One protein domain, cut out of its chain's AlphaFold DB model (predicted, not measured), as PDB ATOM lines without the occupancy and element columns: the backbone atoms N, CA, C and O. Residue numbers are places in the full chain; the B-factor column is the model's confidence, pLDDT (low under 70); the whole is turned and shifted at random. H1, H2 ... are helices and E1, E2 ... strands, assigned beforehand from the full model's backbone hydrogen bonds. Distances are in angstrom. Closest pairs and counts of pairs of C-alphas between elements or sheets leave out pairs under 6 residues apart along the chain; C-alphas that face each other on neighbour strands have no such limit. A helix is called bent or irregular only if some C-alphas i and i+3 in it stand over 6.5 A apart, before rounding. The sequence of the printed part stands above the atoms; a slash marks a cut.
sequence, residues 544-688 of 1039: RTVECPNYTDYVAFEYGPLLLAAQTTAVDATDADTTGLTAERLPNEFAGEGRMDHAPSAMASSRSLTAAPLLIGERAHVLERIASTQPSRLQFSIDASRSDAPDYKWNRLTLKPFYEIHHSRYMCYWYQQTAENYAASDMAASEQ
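What this domain is: This is residues 544 to 688 of the 1039 residues of a protein of Prevotella dentalis (strain ATCC 49559 / DSM 3688 / JCM 13448 / NCTC 12043 / ES 2772) (UniProt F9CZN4). A strongly twisted, branched sheet of eight short strands makes the body, with H3 packed on one face and H4 standing up from the opposite face. A long loop, residues 580 to 599, runs far out from the body and ends at the small helix H2, which lies away from the sheet, as does the last helix, H5. The printed part has 145 residues with eight named strands and five named helices, in the order E1 E2 E3 H1 H2 E4 H3 E5 E6 E7 E8 H4 H5. The sheet is mixed, with E4 and E8 its one parallel pair; the class is mixed, helices and strands, though under half of the residues, 69 of 145, are in named elements. The whole is compact, with a radius of gyration of the C-alphas of 16.1 A, and spans 47 by 42 by 32 A.

How they stand to each other: E1, residues 544 to 547, and E2, residues 554 to 559, form an antiparallel hairpin, with N 546 and O 556 2.9 A apart, within hydrogen-bond range. E3, residues 562 to 567, forms a second hairpin with E2, with N 564 and O 557 at 2.8 A; these three make a meander, each strand the antiparallel neighbour of the one before. E2 has three neighbours: E1 lies on one side of it, while E3, beside residues 557 to 559, and E8, residues 670 to 673, beside residues 554 to 555, lie on the other side. E2 and E8 are antiparallel, with N 555 and O 670 at 2.9 A. H1, residues 573 to 579, is not on the sheet, but only just, with 4 pairs of C-alphas within 10 A. H2, residues 600 to 603, is not on it, with 0 such pairs. E4, residues 614 to 616, is an edge strand parallel to E8, with N 615 and O 671 at 2.8 A. H3, residues 619 to 625, is on the sheet at a height of 6.7 A, over none of the strands; its closest C-alphas to E6, residues 635 to 639, are those of Arg 625 and Asp 639, 5.0 A apart. H3 is irregular, with C-alphas 620 and 623 7.4 A apart. E5, residues 626 to 630, E6 and E7, residues 652 to 657, make a second meander, with N 627 and O 637 at 2.9 A and N 655 and O 636 at 2.8 A. E7, of the second meander, and E3, of the first, are antiparallel neighbours, with N 565 and O 656 at 2.9 A. H4, residues 675 to 680, is on the opposite face from H3, over E8, at a height of 7.4 A on a local plane fitted to just 6 C-alphas; it stands up from the sheet, rising 52 degrees. H5, residues 683 to 688, is not on the sheet. In H1, H4 and H5 every O i to N i+4 pair is within hydrogen-bond range, H2 is too short for one, and H3 has 0 of 3, with 3 of 4 O i to N i+3 pairs.

Where its parts are: E1 begins at C-alpha 544, (126.400, 130.852, 80.196). E2 is 17.4 A long, E7 16.7 A and E3 15.8 A. H3 is 10.7 A long and H1 9.8 A. H5 ends at C-alpha 688, (116.452, 145.551, 107.390).

The domain as a whole: The C-alphas of Glu 593 and Ala 620, the two farthest apart, are 47.9 A from each other. The printed part has no cut. The links H1 to H2, E6 to E7 and E7 to E8 are long. Mean pLDDT of the printed part is 92.0, and residues 685 and 688 are under 70.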
ATOM      1  N   ARG A 544     127.824 131.108  79.935       96.12
ATOM      2  CA  ARG A 544     126.400 130.852  80.196       96.12
ATOM      3  C   ARG A 544     125.969 131.390  81.553       96.12
ATOM      4  O   ARG A 544     126.803 131.639  82.422       96.12
ATOM      5  N   THR A 545     124.660 131.524  81.731       97.00
ATOM      6  CA  THR A 545     124.033 131.745  83.036       97.00
ATOM      7  C   THR A 545     123.531 130.431  83.624       97.00
ATOM      8  O   THR A 545     123.070 129.557  82.890       97.00
ATOM      9  N   VAL A 546     123.578 130.313  84.951       96.19
ATOM     10  CA  VAL A 546     122.947 129.224  85.709       96.19
ATOM     11  C   VAL A 546     122.130 129.824  86.843       96.19
ATOM     12  O   VAL A 546     122.611 130.688  87.573       96.19
ATOM     13  N   GLU A 547     120.878 129.401  86.979       96.81
ATOM     14  CA  GLU A 547     119.980 129.902  88.021       96.81
ATOM     15  C   GLU A 547     120.286 129.254  89.376       96.81
ATOM     16  O   GLU A 547     120.742 128.111  89.454       96.81
ATOM     17  N   CYS A 548     120.037 129.976  90.468       96.94
ATOM     18  CA  CYS A 548     119.993 129.357  91.785       96.94
ATOM     19  C   CYS A 548     118.785 128.403  91.839       96.94
ATOM     20  O   CYS A 548     117.670 128.837  91.528       96.94
ATOM     21  N   PRO A 549     118.966 127.122  92.224       95.00
ATOM     22  CA  PRO A 549     117.876 126.149  92.255       95.00
ATOM     23  C   PRO A 549     116.673 126.671  93.045       95.00
ATOM     24  O   PRO A 549     116.824 127.073  94.194       95.00
ATOM     25  N   ASN A 550     115.492 126.694  92.417       94.56
ATOM     26  CA  ASN A 550     114.229 127.203  92.976       94.56
ATOM     27  C   ASN A 550     114.284 128.638  93.559       94.56
ATOM     28  O   ASN A 550     113.415 129.017  94.343       94.56
ATOM     29  N   TYR A 551     115.282 129.447  93.185       94.19
ATOM     30  CA  TYR A 551     115.417 130.848  93.597       94.19
ATOM     31  C   TYR A 551     115.999 131.696  92.454       94.19
ATOM     32  O   TYR A 551     117.081 132.278  92.534       94.19
ATOM     33  N   THR A 552     115.269 131.708  91.339       94.56
ATOM     34  CA  THR A 552     115.748 132.098  90.002       94.56
ATOM     35  C   THR A 552     116.039 133.591  89.820       94.56
ATOM     36  O   THR A 552     116.636 133.976  88.813       94.56
ATOM     37  N   ASP A 553     115.698 134.426  90.804       94.25
ATOM     38  CA  ASP A 553     116.122 135.831  90.903       94.25
ATOM     39  C   ASP A 553     117.647 135.976  90.987       94.25
ATOM     40  O   ASP A 553     118.193 137.036  90.679       94.25
ATOM     41  N   TYR A 554     118.342 134.918  91.403       97.12
ATOM     42  CA  TYR A 554     119.790 134.879  91.500       97.12
ATOM     43  C   TYR A 554     120.391 133.992  90.412       97.12
ATOM     44  O   TYR A 554     120.012 132.831  90.250       97.12
ATOM     45  N   VAL A 555     121.378 134.528  89.690       98.12
ATOM     46  CA  VAL A 555     122.104 133.817  88.626       98.12
ATOM     47  C   VAL A 555     123.606 133.833  88.847       98.12
ATOM     48  O   VAL A 555     124.164 134.805  89.346       98.12
ATOM     49  N   ALA A 556     124.265 132.750  88.468       98.56
ATOM     50  CA  ALA A 556     125.710 132.629  88.388       98.56
ATOM     51  C   ALA A 556     126.154 132.612  86.920       98.56
ATOM     52  O   ALA A 556     125.346 132.379  86.016       98.56
ATOM     53  N   PHE A 557     127.445 132.847  86.690       98.44
ATOM     54  CA  PHE A 557     128.046 132.843  85.359       98.44
ATOM     55  C   PHE A 557     129.095 131.750  85.259       98.44
ATOM     56  O   PHE A 557     129.921 131.597  86.156       98.44
ATOM     57  N   GLU A 558     129.095 131.015  84.154       97.94
ATOM     58  CA  GLU A 558     130.019 129.902  83.944       97.94
ATOM     59  C   GLU A 558     130.684 129.983  82.578       97.94
ATOM     60  O   GLU A 558     130.038 130.355  81.600       97.94
ATOM     61  N   TYR A 559     131.954 129.586  82.504       97.31
ATOM     62  CA  TYR A 559     132.701 129.432  81.257       97.31
ATOM     63  C   TYR A 559     133.269 128.012  81.167       97.31
ATOM     64  O   TYR A 559     134.155 127.632  81.933       97.31
ATOM     65  N   GLY A 560     132.736 127.190  80.255       96.19
ATOM     66  CA  GLY A 560     133.058 125.752  80.239       96.19
ATOM     67  C   GLY A 560     132.576 125.064  81.525       96.19
ATOM     68  O   GLY A 560     131.417 125.261  81.870       96.19
ATOM     69  N   PRO A 561     133.386 124.297  82.272       96.62
ATOM     70  CA  PRO A 561     132.981 123.744  83.569       96.62
ATOM     71  C   PRO A 561     133.173 124.719  84.743       96.62
ATOM     72  O   PRO A 561     132.889 124.350  85.879       96.62
ATOM     73  N   LEU A 562     133.717 125.919  84.517       98.31
ATOM     74  CA  LEU A 562     134.150 126.794  85.603       98.31
ATOM     75  C   LEU A 562     133.080 127.800  85.994       98.31
ATOM     76  O   LEU A 562     132.606 128.559  85.149       98.31
ATOM     77  N   LEU A 563     132.812 127.879  87.291       98.69
ATOM     78  CA  LEU A 563     132.118 128.995  87.907       98.69
ATOM     79  C   LEU A 563     133.012 130.235  87.887       98.69
ATOM     80  O   LEU A 563     134.127 130.228  88.418       98.69
ATOM     81  N   LEU A 564     132.485 131.321  87.332       98.69
ATOM     82  CA  LEU A 564     133.071 132.646  87.428       98.69
ATOM     83  C   LEU A 564     132.456 133.403  88.608       98.69
ATOM     84  O   LEU A 564     131.238 133.463  88.766       98.69
ATOM     85  N   ALA A 565     133.309 134.026  89.413       98.62
ATOM     86  CA  ALA A 565     132.916 134.822  90.567       98.62
ATOM     87  C   ALA A 565     133.672 136.157  90.582       98.62
ATOM     88  O   ALA A 565     134.708 136.305  89.928       98.62
ATOM     89  N   ALA A 566     133.156 137.131  91.332       98.19
ATOM     90  CA  ALA A 566     133.810 138.424  91.530       98.19
ATOM     91  C   ALA A 566     134.288 138.590  92.971       98.19
ATOM     92  O   ALA A 566     133.566 138.275  93.921       98.19
ATOM     93  N   GLN A 567     135.484 139.156  93.125       97.12
ATOM     94  CA  GLN A 567     135.894 139.786  94.378       97.12
ATOM     95  C   GLN A 567     135.086 141.070  94.581       97.12
ATOM     96  O   GLN A 567     134.774 141.789  93.635       97.12
ATOM     97  N   THR A 568     134.753 141.358  95.833       96.94
ATOM     98  CA  THR A 568     133.987 142.549  96.242       96.94
ATOM     99  C   THR A 568     134.721 143.377  97.298       96.94
ATOM    100  O   THR A 568     134.272 144.463  97.672       96.94
ATOM    101  N   THR A 569     135.879 142.889  97.742       97.12
ATOM    102  CA  THR A 569     136.900 143.629  98.485       97.12
ATOM    103  C   THR A 569     138.272 143.242  97.960       97.12
ATOM    104  O   THR A 569     138.464 142.109  97.516       97.12
ATOM    105  N   ALA A 570     139.226 144.157  98.029       97.25
ATOM    106  CA  ALA A 570     140.614 143.814  97.772       97.25
ATOM    107  C   ALA A 570     141.219 143.084  98.980       97.25
ATOM    108  O   ALA A 570     140.817 143.328 100.123       97.25
ATOM    109  N   VAL A 571     142.176 142.196  98.714       95.75
ATOM    110  CA  VAL A 571     142.915 141.448  99.747       95.75
ATOM    111  C   VAL A 571     143.895 142.363 100.491       95.75
ATOM    112  O   VAL A 571     144.023 142.305 101.712       95.75
ATOM    113  N   ASP A 572     144.588 143.227  99.753       95.12
ATOM    114  CA  ASP A 572     145.583 144.169 100.261       95.12
ATOM    115  C   ASP A 572     145.630 145.440  99.390       95.12
ATOM    116  O   ASP A 572     144.800 145.632  98.501       95.12
ATOM    117  N   ALA A 573     146.577 146.340  99.668       95.88
ATOM    118  CA  ALA A 573     146.721 147.591  98.923       95.88
ATOM    119  C   ALA A 573     147.107 147.374  97.446       95.88
ATOM    120  O   ALA A 573     146.628 148.097  96.581       95.88
ATOM    121  N   THR A 574     147.924 146.365  97.138       95.75
ATOM    122  CA  THR A 574     148.331 146.067  95.755       95.75
ATOM    123  C   THR A 574     147.166 145.500  94.948       95.75
ATOM    124  O   THR A 574     146.959 145.868  93.788       95.75
ATOM    125  N   ASP A 575     146.366 144.635  95.568       95.06
ATOM    126  CA  ASP A 575     145.123 144.144  94.979       95.06
ATOM    127  C   ASP A 575     144.096 145.280  94.820       95.06
ATOM    128  O   ASP A 575     143.397 145.338  93.809       95.06
ATOM    129  N   ALA A 576     144.047 146.241  95.750       95.94
ATOM    130  CA  ALA A 576     143.187 147.424  95.655       95.94
ATOM    131  C   ALA A 576     143.553 148.311  94.458       95.94
ATOM    132  O   ALA A 576     142.667 148.690  93.693       95.94
ATOM    133  N   ASP A 577     144.844 148.570  94.240       94.94
ATOM    134  CA  ASP A 577     145.327 149.334  93.083       94.94
ATOM    135  C   ASP A 577     144.994 148.631  91.755       94.94
ATOM    136  O   ASP A 577     144.693 149.280  90.753       94.94
ATOM    137  N   THR A 578     145.016 147.295  91.750       91.94
ATOM    138  CA  THR A 578     144.732 146.480  90.559       91.94
ATOM    139  C   THR A 578     143.236 146.393  90.254       91.94
ATOM    140  O   THR A 578     142.826 146.447  89.095       91.94
ATOM    141  N   THR A 579     142.411 146.218  91.287       92.00
ATOM    142  CA  THR A 579     140.975 145.930  91.147       92.00
ATOM    143  C   THR A 579     140.089 147.168  91.266       92.00
ATOM    144  O   THR A 579     138.929 147.123  90.861       92.00
ATOM    145  N   GLY A 580     140.599 148.259  91.845       92.75
ATOM    146  CA  GLY A 580     139.814 149.430  92.238       92.75
ATOM    147  C   GLY A 580     138.904 149.190  93.452       92.75
ATOM    148  O   GLY A 580     138.071 150.039  93.771       92.75
ATOM    149  N   LEU A 581     139.025 148.039  94.125       95.56
ATOM    150  CA  LEU A 581     138.229 147.689  95.301       95.56
ATOM    151  C   LEU A 581     138.877 148.202  96.587       95.56
ATOM    152  O   LEU A 581     140.089 148.342  96.695       95.56
ATOM    153  N   THR A 582     138.064 148.424  97.618       95.25
ATOM    154  CA  THR A 582     138.582 148.755  98.951       95.25
ATOM    155  C   THR A 582     139.192 147.519  99.608       95.25
ATOM    156  O   THR A 582     138.535 146.475  99.675       95.25
ATOM    157  N   ALA A 583     140.415 147.650 100.125       96.81
ATOM    158  CA  ALA A 583     141.050 146.614 100.931       96.81
ATOM    159  C   ALA A 583     140.291 146.408 102.252       96.81
ATOM    160  O   ALA A 583     139.972 147.373 102.950       96.81
ATOM    161  N   GLU A 584     140.012 145.155 102.605       94.81
ATOM    162  CA  GLU A 584     139.382 144.785 103.876       94.81
ATOM    163  C   GLU A 584     140.195 143.688 104.556       94.81
ATOM    164  O   GLU A 584     140.463 142.648 103.964       94.81
ATOM    165  N   ARG A 585     140.516 143.885 105.838       94.06
ATOM    166  CA  ARG A 585     140.991 142.795 106.689       94.06
ATOM    167  C   ARG A 585     139.782 142.021 107.203       94.06
ATOM    168  O   ARG A 585     139.035 142.551 108.024       94.06
ATOM    169  N   LEU A 586     139.608 140.790 106.734       95.62
ATOM    170  CA  LEU A 586     138.470 139.953 107.103       95.62
ATOM    171  C   LEU A 586     138.577 139.504 108.573       95.62
ATOM    172  O   LEU A 586     139.559 138.866 108.958       95.62
ATOM    173  N   PRO A 587     137.594 139.830 109.430       90.50
ATOM    174  CA  PRO A 587     137.595 139.358 110.811       90.50
ATOM    175  C   PRO A 587     137.448 137.834 110.882       90.50
ATOM    176  O   PRO A 587     136.590 137.273 110.202       90.50
ATOM    177  N   ASN A 588     138.237 137.194 111.748       91.50
ATOM    178  CA  ASN A 588     138.123 135.774 112.103       91.50
ATOM    179  C   ASN A 588     138.173 134.789 110.919       91.50
ATOM    180  O   ASN A 588     137.629 133.695 111.017       91.50
ATOM    181  N   GLU A 589     138.816 135.149 109.805       94.81
ATOM    182  CA  GLU A 589     138.898 134.281 108.616       94.81
ATOM    183  C   GLU A 589     139.694 132.981 108.848       94.81
ATOM    184  O   GLU A 589     139.554 132.029 108.084       94.81
ATOM    185  N   PHE A 590     140.489 132.925 109.920       96.69
ATOM    186  CA  PHE A 590     141.177 131.727 110.393       96.69
ATOM    187  C   PHE A 590     140.572 131.281 111.721       96.69
ATOM    188  O   PHE A 590     140.550 132.042 112.692       96.69
ATOM    189  N   ALA A 591     140.106 130.041 111.771       94.88
ATOM    190  CA  ALA A 591     139.460 129.489 112.950       94.88
ATOM    191  C   ALA A 591     140.445 129.098 114.058       94.88
ATOM    192  O   ALA A 591     141.544 128.616 113.772       94.88
ATOM    193  N   GLY A 592     140.028 129.248 115.317       92.88
ATOM    194  CA  GLY A 592     140.734 128.724 116.484       92.88
ATOM    195  C   GLY A 592     140.214 127.346 116.908       92.88
ATOM    196  O   GLY A 592     139.703 126.569 116.101       92.88
ATOM    197  N   GLU A 593     140.354 127.036 118.199       91.25
ATOM    198  CA  GLU A 593     139.863 125.784 118.796       91.25
ATOM    199  C   GLU A 593     138.373 125.849 119.195       91.25
ATOM    200  O   GLU A 593     137.819 124.870 119.709       91.25
ATOM    201  N   GLY A 594     137.699 126.985 118.983       84.44
ATOM    202  CA  GLY A 594     136.320 127.190 119.406       84.44
ATOM    203  C   GLY A 594     135.340 126.286 118.659       84.44
ATOM    204  O   GLY A 594     135.510 125.945 117.486       84.44
ATOM    205  N   ARG A 595     134.293 125.841 119.362       81.69
ATOM    206  CA  ARG A 595     133.376 124.793 118.882       81.69
ATOM    207  C   ARG A 595     132.727 125.126 117.530       81.69
ATOM    208  O   ARG A 595     132.595 124.232 116.693       81.69
ATOM    209  N   MET A 596     132.338 126.388 117.340       83.25
ATOM    210  CA  MET A 596     131.632 126.890 116.153       83.25
ATOM    211  C   MET A 596     132.524 127.706 115.213       83.25
ATOM    212  O   MET A 596     132.015 128.310 114.274       83.25
ATOM    213  N   ASP A 597     133.846 127.693 115.406       88.94
ATOM    214  CA  ASP A 597     134.765 128.539 114.633       88.94
ATOM    215  C   ASP A 597     134.793 128.198 113.129       88.94
ATOM    216  O   ASP A 597     135.336 128.949 112.330       88.94
ATOM    217  N   HIS A 598     134.195 127.078 112.719       91.00
ATOM    218  CA  HIS A 598     134.035 126.687 111.318       91.00
ATOM    219  C   HIS A 598     132.906 127.424 110.588       91.00
ATOM    220  O   HIS A 598     132.894 127.437 109.356       91.00
ATOM    221  N   ALA A 599     131.942 127.989 111.323       89.12
ATOM    222  CA  ALA A 599     130.714 128.542 110.771       89.12
ATOM    223  C   ALA A 599     130.860 130.042 110.467       89.12
ATOM    224  O   ALA A 599     131.031 130.842 111.397       89.12
ATOM    225  N   PRO A 600     130.749 130.475 109.195       90.62
ATOM    226  CA  PRO A 600     130.657 131.889 108.860       90.62
ATOM    227  C   PRO A 600     129.550 132.629 109.628       90.62
ATOM    228  O   PRO A 600     129.747 133.781 109.990       90.62
ATOM    229  N   SER A 601     128.416 131.999 109.943       83.19
ATOM    230  CA  SER A 601     127.361 132.625 110.757       83.19
ATOM    231  C   SER A 601     127.809 133.006 112.176       83.19
ATOM    232  O   SER A 601     127.278 133.966 112.737       83.19
ATOM    233  N   ALA A 602     128.792 132.294 112.737       77.38
ATOM    234  CA  ALA A 602     129.354 132.553 114.061       77.38
ATOM    235  C   ALA A 602     130.584 133.475 114.015       77.38
ATOM    236  O   ALA A 602     130.800 134.271 114.927       77.38
ATOM    237  N   MET A 603     131.393 133.369 112.957       82.75
ATOM    238  CA  MET A 603     132.710 134.014 112.887       82.75
ATOM    239  C   MET A 603     132.745 135.248 111.990       82.75
ATOM    240  O   MET A 603     133.526 136.173 112.245       82.75
ATOM    241  N   ALA A 604     131.927 135.263 110.937       86.94
ATOM    242  CA  ALA A 604     131.990 136.255 109.881       86.94
ATOM    243  C   ALA A 604     131.010 137.413 110.079       86.94
ATOM    244  O   ALA A 604     129.932 137.286 110.654       86.94
ATOM    245  N   SER A 605     131.365 138.569 109.518       83.50
ATOM    246  CA  SER A 605     130.438 139.697 109.400       83.50
ATOM    247  C   SER A 605     129.686 139.656 108.067       83.50
ATOM    248  O   SER A 605     130.295 139.539 106.998       83.50
ATOM    249  N   SER A 606     128.358 139.802 108.107       83.19
ATOM    250  CA  SER A 606     127.521 139.919 106.908       83.19
ATOM    251  C   SER A 606     127.422 141.366 106.412       83.19
ATOM    252  O   SER A 606     127.489 142.329 107.179       83.19
ATOM    253  N   ARG A 607     127.237 141.528 105.097       87.44
ATOM    254  CA  ARG A 607     126.826 142.793 104.469       87.44
ATOM    255  C   ARG A 607     125.387 142.676 103.971       87.44
ATOM    256  O   ARG A 607     124.917 141.568 103.715       87.44
ATOM    257  N   SER A 608     124.708 143.816 103.833       84.50
ATOM    258  CA  SER A 608     123.359 143.879 103.248       84.50
ATOM    259  C   SER A 608     123.373 143.350 101.815       84.50
ATOM    260  O   SER A 608     124.252 143.742 101.041       84.50
ATOM    261  N   LEU A 609     122.381 142.539 101.440       88.25
ATOM    262  CA  LEU A 609     122.223 142.079 100.051       88.25
ATOM    263  C   LEU A 609     122.069 143.257  99.078       88.25
ATOM    264  O   LEU A 609     122.676 143.265  98.012       88.25
ATOM    265  N   THR A 610     121.384 144.327  99.491       85.31
ATOM    266  CA  THR A 610     121.222 145.551  98.683       85.31
ATOM    267  C   THR A 610     122.515 146.348  98.487       85.31
ATOM    268  O   THR A 610     122.589 147.204  97.610       85.31
ATOM    269  N   ALA A 611     123.548 146.083  99.296       88.19
ATOM    270  CA  ALA A 611     124.861 146.694  99.127       88.19
ATOM    271  C   ALA A 611     125.742 145.918  98.135       88.19
ATOM    272  O   ALA A 611     126.838 146.393  97.817       88.19
ATOM    273  N   ALA A 612     125.321 144.724  97.702       93.25
ATOM    274  CA  ALA A 612     126.032 143.937  96.704       93.25
ATOM    275  C   ALA A 612     125.839 144.526  95.297       93.25
ATOM    276  O   ALA A 612     124.912 145.310  95.076       93.25
ATOM    277  N   PRO A 613     126.720 144.183  94.348       94.94
ATOM    278  CA  PRO A 613     126.462 144.381  92.927       94.94
ATOM    279  C   PRO A 613     125.150 143.693  92.498       94.94
ATOM    280  O   PRO A 613     124.958 142.506  92.758       94.94
ATOM    281  N   LEU A 614     124.250 144.432  91.849       94.25
ATOM    282  CA  LEU A 614     122.932 143.992  91.381       94.25
ATOM    283  C   LEU A 614     122.849 144.216  89.869       94.25
ATOM    284  O   LEU A 614     123.249 145.271  89.374       94.25
ATOM    285  N   LEU A 615     122.290 143.256  89.140       95.00
ATOM    286  CA  LEU A 615     122.171 143.296  87.683       95.00
ATOM    287  C   LEU A 615     120.729 143.594  87.275       95.00
ATOM    288  O   LEU A 615     119.955 142.691  86.954       95.00
ATOM    289  N   ILE A 616     120.368 144.877  87.285       93.31
ATOM    290  CA  ILE A 616     119.005 145.310  86.959       93.31
ATOM    291  C   ILE A 616     118.844 145.497  85.444       93.31
ATOM    292  O   ILE A 616     119.578 146.270  84.823       93.31
ATOM    293  N   GLY A 617     117.905 144.770  84.838       91.50
ATOM    294  CA  GLY A 617     117.624 144.783  83.399       91.50
ATOM    295  C   GLY A 617     117.009 143.474  82.890       91.50
ATOM    296  O   GLY A 617     116.636 142.604  83.673       91.50
ATOM    297  N   GLU A 618     116.921 143.324  81.569       92.50
ATOM    298  CA  GLU A 618     116.390 142.107  80.941       92.50
ATOM    299  C   GLU A 618     117.386 140.943  81.018       92.50
ATOM    300  O   GLU A 618     118.551 141.084  80.632       92.50
ATOM    301  N   ARG A 619     116.915 139.765  81.458       93.38
ATOM    302  CA  ARG A 619     117.734 138.541  81.579       93.38
ATOM    303  C   ARG A 619     118.424 138.180  80.262       93.38
ATOM    304  O   ARG A 619     119.577 137.768  80.285       93.38
ATOM    305  N   ALA A 620     117.750 138.372  79.127       94.75
ATOM    306  CA  ALA A 620     118.283 138.053  77.801       94.75
ATOM    307  C   ALA A 620     119.579 138.814  77.460       94.75
ATOM    308  O   ALA A 620     120.412 138.288  76.730       94.75
ATOM    309  N   HIS A 621     119.781 140.008  78.029       94.19
ATOM    310  CA  HIS A 621     120.950 140.855  77.762       94.19
ATOM    311  C   HIS A 621     122.017 140.769  78.866       94.19
ATOM    312  O   HIS A 621     123.020 141.479  78.821       94.19
ATOM    313  N   VAL A 622     121.842 139.923  79.892       94.75
ATOM    314  CA  VAL A 622     122.778 139.895  81.032       94.75
ATOM    315  C   VAL A 622     124.182 139.444  80.622       94.75
ATOM    316  O   VAL A 622     125.165 139.971  81.136       94.75
ATOM    317  N   LEU A 623     124.291 138.517  79.665       96.44
ATOM    318  CA  LEU A 623     125.585 138.049  79.159       96.44
ATOM    319  C   LEU A 623     126.325 139.129  78.360       96.44
ATOM    320  O   LEU A 623     127.551 139.133  78.355       96.44
ATOM    321  N   GLU A 624     125.612 140.083  77.755       96.31
ATOM    322  CA  GLU A 624     126.210 141.213  77.025       96.31
ATOM    323  C   GLU A 624     126.955 142.176  77.962       96.31
ATOM    324  O   GLU A 624     127.837 142.916  77.530       96.31
ATOM    325  N   ARG A 625     126.648 142.135  79.268       96.00
ATOM    326  CA  ARG A 625     127.383 142.882  80.299       96.00
ATOM    327  C   ARG A 625     128.756 142.283  80.594       96.00
ATOM    328  O   ARG A 625     129.518 142.905  81.333       96.00
ATOM    329  N   ILE A 626     129.066 141.094  80.071       97.25
ATOM    330  CA  ILE A 626     130.328 140.396  80.306       97.25
ATOM    331  C   ILE A 626     131.204 140.475  79.056       97.25
ATOM    332  O   ILE A 626     130.832 140.023  77.977       97.25
ATOM    333  N   ALA A 627     132.416 140.999  79.223       96.31
ATOM    334  CA  ALA A 627     133.429 141.054  78.177       96.31
ATOM    335  C   ALA A 627     134.676 140.276  78.599       96.31
ATOM    336  O   ALA A 627     135.149 140.409  79.726       96.31
ATOM    337  N   SER A 628     135.240 139.477  77.694       93.12
ATOM    338  CA  SER A 628     136.529 138.820  77.927       93.12
ATOM    339  C   SER A 628     137.650 139.860  77.969       93.12
ATOM    340  O   SER A 628     137.812 140.623  77.018       93.12
ATOM    341  N   THR A 629     138.452 139.866  79.034       91.69
ATOM    342  CA  THR A 629     139.555 140.827  79.211       91.69
ATOM    343  C   THR A 629     140.919 140.165  79.066       91.69
ATOM    344  O   THR A 629     141.785 140.707  78.382       91.69
ATOM    345  N   GLN A 630     141.114 138.980  79.654       89.88
ATOM    346  CA  GLN A 630     142.335 138.179  79.507       89.88
ATOM    347  C   GLN A 630     141.970 136.688  79.371       89.88
ATOM    348  O   GLN A 630     142.009 135.954  80.363       89.88
ATOM    349  N   PRO A 631     141.625 136.217  78.154       82.94
ATOM    350  CA  PRO A 631     141.158 134.846  77.937       82.94
ATOM    351  C   PRO A 631     142.148 133.774  78.411       82.94
ATOM    352  O   PRO A 631     141.736 132.779  78.996       82.94
ATOM    353  N   SER A 632     143.457 134.001  78.243       87.75
ATOM    354  CA  SER A 632     144.516 133.073  78.683       87.75
ATOM    355  C   SER A 632     144.600 132.891  80.201       87.75
ATOM    356  O   SER A 632     145.266 131.975  80.672       87.75
ATOM    357  N   ARG A 633     143.942 133.763  80.971       91.06
ATOM    358  CA  ARG A 633     143.815 133.682  82.432       91.06
ATOM    359  C   ARG A 633     142.371 133.481  82.881       91.06
ATOM    360  O   ARG A 633     142.100 133.574  84.072       91.06
ATOM    361  N   LEU A 634     141.452 133.249  81.940       95.62
ATOM    362  CA  LEU A 634     140.019 133.103  82.200       95.62
ATOM    363  C   LEU A 634     139.439 134.301  82.969       95.62
ATOM    364  O   LEU A 634     138.576 134.143  83.831       95.62
ATOM    365  N   GLN A 635     139.931 135.507  82.656       96.12
ATOM    366  CA  GLN A 635     139.436 136.747  83.245       96.12
ATOM    367  C   GLN A 635     138.487 137.467  82.298       96.12
ATOM    368  O   GLN A 635     138.760 137.648  81.103       96.12
ATOM    369  N   PHE A 636     137.390 137.927  82.880       97.56
ATOM    370  CA  PHE A 636     136.341 138.678  82.218       97.56
ATOM    371  C   PHE A 636     136.029 139.917  83.055       97.56
ATOM    372  O   PHE A 636     136.339 139.980  84.243       97.56
ATOM    373  N   SER A 637     135.394 140.914  82.456       96.88
ATOM    374  CA  SER A 637     134.808 142.035  83.181       96.88
ATOM    375  C   SER A 637     133.296 141.972  83.099       96.88
ATOM    376  O   SER A 637     132.783 141.719  82.014       96.88
ATOM    377  N   ILE A 638     132.604 142.272  84.193       97.31
ATOM    378  CA  ILE A 638     131.150 142.429  84.231       97.31
ATOM    379  C   ILE A 638     130.771 143.876  84.543       97.31
ATOM    380  O   ILE A 638     131.309 144.474  85.476       97.31
ATOM    381  N   ASP A 639     129.856 144.439  83.756       96.00
ATOM    382  CA  ASP A 639     129.294 145.772  83.969       96.00
ATOM    383  C   ASP A 639     128.067 145.726  84.896       96.00
ATOM    384  O   ASP A 639     126.951 145.376  84.498       96.00
ATOM    385  N   ALA A 640     128.294 146.085  86.157       94.50
ATOM    386  CA  ALA A 640     127.285 146.210  87.199       94.50
ATOM    387  C   ALA A 640     126.762 147.651  87.352       94.50
ATOM    388  O   ALA A 640     126.039 147.929  88.306       94.50
ATOM    389  N   SER A 641     127.113 148.574  86.447       92.06
ATOM    390  CA  SER A 641     126.621 149.949  86.522       92.06
ATOM    391  C   SER A 641     125.101 150.027  86.343       92.06
ATOM    392  O   SER A 641     124.458 149.175  85.710       92.06
ATOM    393  N   ARG A 642     124.525 151.074  86.941       87.12
ATOM    394  CA  ARG A 642     123.086 151.327  87.001       87.12
ATOM    395  C   ARG A 642     122.782 152.753  86.577       87.12
ATOM    396  O   ARG A 642     123.126 153.700  87.276       87.12
ATOM    397  N   SER A 643     122.113 152.908  85.438       83.12
ATOM    398  CA  SER A 643     121.641 154.215  84.968       83.12
ATOM    399  C   SER A 643     120.474 154.750  85.802       83.12
ATOM    400  O   SER A 643     120.278 155.960  85.870       83.12
ATOM    401  N   ASP A 644     119.721 153.863  86.457       80.56
ATOM    402  CA  ASP A 644     118.581 154.185  87.320       80.56
ATOM    403  C   ASP A 644     118.986 154.615  88.742       80.56
ATOM    404  O   ASP A 644     118.152 155.109  89.497       80.56
ATOM    405  N   ALA A 645     120.263 154.460  89.109       82.75
ATOM    406  CA  ALA A 645     120.802 154.833  90.413       82.75
ATOM    407  C   ALA A 645     122.178 155.518  90.256       82.75
ATOM    408  O   ALA A 645     123.205 154.848  90.347       82.75
ATOM    409  N   PRO A 646     122.225 156.850  90.047       75.62
ATOM    410  CA  PRO A 646     123.473 157.580  89.786       75.62
ATOM    411  C   PRO A 646     124.527 157.477  90.901       75.62
ATOM    412  O   PRO A 646     125.720 157.496  90.614       75.62
ATOM    413  N   ASP A 647     124.096 157.313  92.157       79.94
ATOM    414  CA  ASP A 647     124.977 157.142  93.325       79.94
ATOM    415  C   ASP A 647     125.372 155.670  93.573       79.94
ATOM    416  O   ASP A 647     125.946 155.323  94.611       79.94
ATOM    417  N   TYR A 648     125.039 154.763  92.649       87.88
ATOM    418  CA  TYR A 648     125.379 153.353  92.772       87.88
ATOM    419  C   TYR A 648     126.888 153.147  92.623       87.88
ATOM    420  O   TYR A 648     127.469 153.351  91.563       87.88
ATOM    421  N   LYS A 649     127.533 152.717  93.711       90.00
ATOM    422  CA  LYS A 649     129.000 152.642  93.792       90.00
ATOM    423  C   LYS A 649     129.647 151.602  92.870       90.00
ATOM    424  O   LYS A 649     130.855 151.656  92.661       90.00
ATOM    425  N   TRP A 650     128.887 150.608  92.411       93.62
ATOM    426  CA  TRP A 650     129.434 149.513  91.617       93.62
ATOM    427  C   TRP A 650     129.406 149.876  90.136       93.62
ATOM    428  O   TRP A 650     128.379 150.287  89.603       93.62
ATOM    429  N   ASN A 651     130.547 149.703  89.477       89.56
ATOM    430  CA  ASN A 651     130.719 149.933  88.051       89.56
ATOM    431  C   ASN A 651     131.117 148.623  87.355       89.56
ATOM    432  O   ASN A 651     130.258 147.796  87.076       89.56
ATOM    433  N   ARG A 652     132.403 148.395  87.101       94.25
ATOM    434  CA  ARG A 652     132.932 147.216  86.434       94.25
ATOM    435  C   ARG A 652     133.724 146.373  87.419       94.25
ATOM    436  O   ARG A 652     134.611 146.879  88.095       94.25
ATOM    437  N   LEU A 653     133.416 145.083  87.468       96.50
ATOM    438  CA  LEU A 653     134.097 144.108  88.317       96.50
ATOM    439  C   LEU A 653     134.820 143.074  87.461       96.50
ATOM    440  O   LEU A 653     134.426 142.820  86.323       96.50
ATOM    441  N   THR A 654     135.865 142.463  88.016       96.44
ATOM    442  CA  THR A 654     136.558 141.344  87.366       96.44
ATOM    443  C   THR A 654     135.910 140.030  87.785       96.44
ATOM    444  O   THR A 654     135.795 139.743  88.976       96.44
ATOM    445  N   LEU A 655     135.515 139.232  86.797       98.00
ATOM    446  CA  LEU A 655     135.122 137.840  86.949       98.00
ATOM    447  C   LEU A 655     136.329 136.940  86.673       98.00
ATOM    448  O   LEU A 655     137.014 137.110  85.662       98.00
ATOM    449  N   LYS A 656     136.570 135.972  87.556       97.44
ATOM    450  CA  LYS A 656     137.610 134.938  87.413       97.44
ATOM    451  C   LYS A 656     137.117 133.604  87.991       97.44
ATOM    452  O   LYS A 656     136.100 133.616  88.692       97.44
ATOM    453  N   PRO A 657     137.783 132.468  87.717       98.38
ATOM    454  CA  PRO A 657     137.394 131.189  88.299       98.38
ATOM    455  C   PRO A 657     137.312 131.273  89.826       98.38
ATOM    456  O   PRO A 657     138.216 131.805  90.475       98.38
ATOM    457  N   PHE A 658     136.227 130.767  90.413       98.69
ATOM    458  CA  PHE A 658     135.950 130.951  91.841       98.69
ATOM    459  C   PHE A 658     137.053 130.394  92.757       98.69
ATOM    460  O   PHE A 658     137.376 131.011  93.773       98.69
ATOM    461  N   TYR A 659     137.699 129.291  92.365       97.69
ATOM    462  CA  TYR A 659     138.816 128.713  93.118       97.69
ATOM    463  C   TYR A 659     140.048 129.630  93.213       97.69
ATOM    464  O   TYR A 659     140.928 129.364  94.017       97.69
ATOM    465  N   GLU A 660     140.139 130.711  92.429       97.00
ATOM    466  CA  GLU A 660     141.224 131.694  92.545       97.00
ATOM    467  C   GLU A 660     140.914 132.819  93.554       97.00
ATOM    468  O   GLU A 660     141.764 133.674  93.821       97.00
ATOM    469  N   ILE A 661     139.696 132.883  94.105       97.88
ATOM    470  CA  ILE A 661     139.281 133.956  95.017       97.88
ATOM    471  C   ILE A 661     139.439 133.507  96.463       97.88
ATOM    472  O   ILE A 661     138.573 132.813  96.987       97.88
ATOM    473  N   HIS A 662     140.498 133.958  97.133       97.75
ATOM    474  CA  HIS A 662     140.752 133.739  98.561       97.75
ATOM    475  C   HIS A 662     140.964 135.073  99.287       97.75
ATOM    476  O   HIS A 662     141.247 136.081  98.639       97.75
ATOM    477  N   HIS A 663     140.841 135.069 100.621       97.19
ATOM    478  CA  HIS A 663     141.149 136.219 101.497       97.19
ATOM    479  C   HIS A 663     140.422 137.522 101.106       97.19
ATOM    480  O   HIS A 663     140.946 138.622 101.233       97.19
ATOM    481  N   SER A 664     139.213 137.390 100.556       97.31
ATOM    482  CA  SER A 664     138.392 138.487 100.038       97.31
ATOM    483  C   SER A 664     136.912 138.133 100.180       97.31
ATOM    484  O   SER A 664     136.541 136.955 100.133       97.31
ATOM    485  N   ARG A 665     136.053 139.147 100.324       97.94
ATOM    486  CA  ARG A 665     134.613 138.962 100.131       97.94
ATOM    487  C   ARG A 665     134.334 138.713  98.666       97.94
ATOM    488  O   ARG A 665     134.852 139.423  97.805       97.94
ATOM    489  N   TYR A 666     133.428 137.800  98.370       98.06
ATOM    490  CA  TYR A 666     133.146 137.417  96.995       98.06
ATOM    491  C   TYR A 666     131.654 137.288  96.720       98.06
ATOM    492  O   TYR A 666     130.818 137.321  97.624       98.06
ATOM    493  N   MET A 667     131.315 137.144  95.444       96.00
ATOM    494  CA  MET A 667     129.980 136.754  95.021       96.00
ATOM    495  C   MET A 667     130.034 135.794  93.835       96.00
ATOM    496  O   MET A 667     130.762 136.023  92.868       96.00
ATOM    497  N   CYS A 668     129.238 134.732  93.937       98.31
ATOM    498  CA  CYS A 668     129.026 133.743  92.881       98.31
ATOM    499  C   CYS A 668     127.666 133.966  92.213       98.31
ATOM    500  O   CYS A 668     127.575 134.052  90.992       98.31
ATOM    501  N   TYR A 669     126.624 134.113  93.034       98.44
ATOM    502  CA  TYR A 669     125.283 134.470  92.596       98.44
ATOM    503  C   TYR A 669     125.078 135.987  92.595       98.44
ATOM    504  O   TYR A 669     125.483 136.695  93.519       98.44
ATOM    505  N   TRP A 670     124.410 136.466  91.553       97.81
ATOM    506  CA  TRP A 670     124.076 137.859  91.298       97.81
ATOM    507  C   TRP A 670     122.566 137.996  91.269       97.81
ATOM    508  O   TRP A 670     121.903 137.272  90.528       97.81
ATOM    509  N   TYR A 671     122.027 138.941  92.035       96.06
ATOM    510  CA  TYR A 671     120.621 139.291  91.898       96.06
ATOM    511  C   TYR A 671     120.395 139.925  90.524       96.06
ATOM    512  O   TYR A 671     121.037 140.926  90.188       96.06
ATOM    513  N   GLN A 672     119.499 139.339  89.737       94.88
ATOM    514  CA  GLN A 672     119.202 139.744  88.374       94.88
ATOM    515  C   GLN A 672     117.690 139.765  88.175       94.88
ATOM    516  O   GLN A 672     117.049 138.717  88.101       94.88
ATOM    517  N   GLN A 673     117.147 140.972  88.043       93.88
ATOM    518  CA  GLN A 673     115.727 141.209  87.805       93.88
ATOM    519  C   GLN A 673     115.512 142.455  86.943       93.88
ATOM    520  O   GLN A 673     116.401 143.301  86.814       93.88
ATOM    521  N   THR A 674     114.320 142.586  86.363       92.25
ATOM    522  CA  THR A 674     113.901 143.827  85.697       92.25
ATOM    523  C   THR A 674     113.793 144.970  86.714       92.25
ATOM    524  O   THR A 674     113.695 144.747  87.924       92.25
ATOM    525  N   ALA A 675     113.795 146.220  86.241       88.62
ATOM    526  CA  ALA A 675     113.635 147.380  87.122       88.62
ATOM    527  C   ALA A 675     112.291 147.362  87.875       88.62
ATOM    528  O   ALA A 675     112.242 147.727  89.047       88.62
ATOM    529  N   GLU A 676     111.224 146.889  87.222       88.69
ATOM    530  CA  GLU A 676     109.895 146.729  87.820       88.69
ATOM    531  C   GLU A 676     109.902 145.691  88.950       88.69
ATOM    532  O   GLU A 676     109.488 145.997  90.068       88.69
ATOM    533  N   ASN A 677     110.453 144.497  88.700       89.81
ATOM    534  CA  ASN A 677     110.520 143.436  89.707       89.81
ATOM    535  C   ASN A 677     111.408 143.829  90.892       89.81
ATOM    536  O   ASN A 677     111.063 143.555  92.039       89.81
ATOM    537  N   TYR A 678     112.522 144.522  90.639       87.81
ATOM    538  CA  TYR A 678     113.358 145.056  91.712       87.81
ATOM    539  C   TYR A 678     112.619 146.111  92.545       87.81
ATOM    540  O   TYR A 678     112.707 146.086  93.771       87.81
ATOM    541  N   ALA A 679     111.860 147.012  91.913       85.00
ATOM    542  CA  ALA A 679     111.064 148.013  92.624       85.00
ATOM    543  C   ALA A 679     109.938 147.388  93.472       85.00
ATOM    544  O   ALA A 679     109.574 147.948  94.505       85.00
ATOM    545  N   ALA A 680     109.412 146.234  93.055       83.81
ATOM    546  CA  ALA A 680     108.418 145.458  93.795       83.81
ATOM    547  C   ALA A 680     109.024 144.488  94.832       83.81
ATOM    548  O   ALA A 680     108.281 143.892  95.612       83.81
ATOM    549  N   SER A 681     110.350 144.315  94.847       82.88
ATOM    550  CA  SER A 681     111.033 143.373  95.735       82.88
ATOM    551  C   SER A 681     110.976 143.819  97.198       82.88
ATOM    552  O   SER A 681     111.141 144.993  97.532       82.88
ATOM    553  N   ASP A 682     110.825 142.852  98.100       78.56
ATOM    554  CA  ASP A 682     110.891 143.045  99.546       78.56
ATOM    555  C   ASP A 682     112.318 142.928 100.111       78.56
ATOM    556  O   ASP A 682     112.501 143.108 101.316       78.56
ATOM    557  N   MET A 683     113.340 142.684  99.275       80.00
ATOM    558  CA  MET A 683     114.721 142.408  99.705       80.00
ATOM    559  C   MET A 683     115.230 143.421 100.735       80.00
ATOM    560  O   MET A 683     115.765 143.046 101.778       80.00
ATOM    561  N   ALA A 684     115.041 144.718 100.472       71.00
ATOM    562  CA  ALA A 684     115.490 145.774 101.376       71.00
ATOM    563  C   ALA A 684     114.755 145.740 102.729       71.00
ATOM    564  O   ALA A 684     115.377 145.932 103.777       71.00
ATOM    565  N   ALA A 685     113.443 145.488 102.711       69.62
ATOM    566  CA  ALA A 685     112.618 145.432 103.912       69.62
ATOM    567  C   ALA A 685     112.945 144.191 104.757       69.62
ATOM    568  O   ALA A 685     113.137 144.308 105.970       69.62
ATOM    569  N   SER A 686     113.074 143.030 104.113       71.00
ATOM    570  CA  SER A 686     113.411 141.751 104.743       71.00
ATOM    571  C   SER A 686     114.820 141.771 105.354       71.00
ATOM    572  O   SER A 686     114.987 141.417 106.523       71.00
ATOM    573  N   GLU A 687     115.817 142.315 104.649       70.19
ATOM    574  CA  GLU A 687     117.177 142.498 105.179       70.19
ATOM    575  C   GLU A 687     117.219 143.467 106.364       70.19
ATOM    576  O   GLU A 687     117.862 143.190 107.380       70.19
ATOM    577  N   GLN A 688     116.507 144.596 106.284       67.50
ATOM    578  CA  GLN A 688     116.452 145.551 107.390       67.50
ATOM    579  C   GLN A 688     115.806 144.932 108.636       67.50
ATOM    580  O   GLN A 688     116.242 145.197 109.759       67.50
TER     581      GLN A 688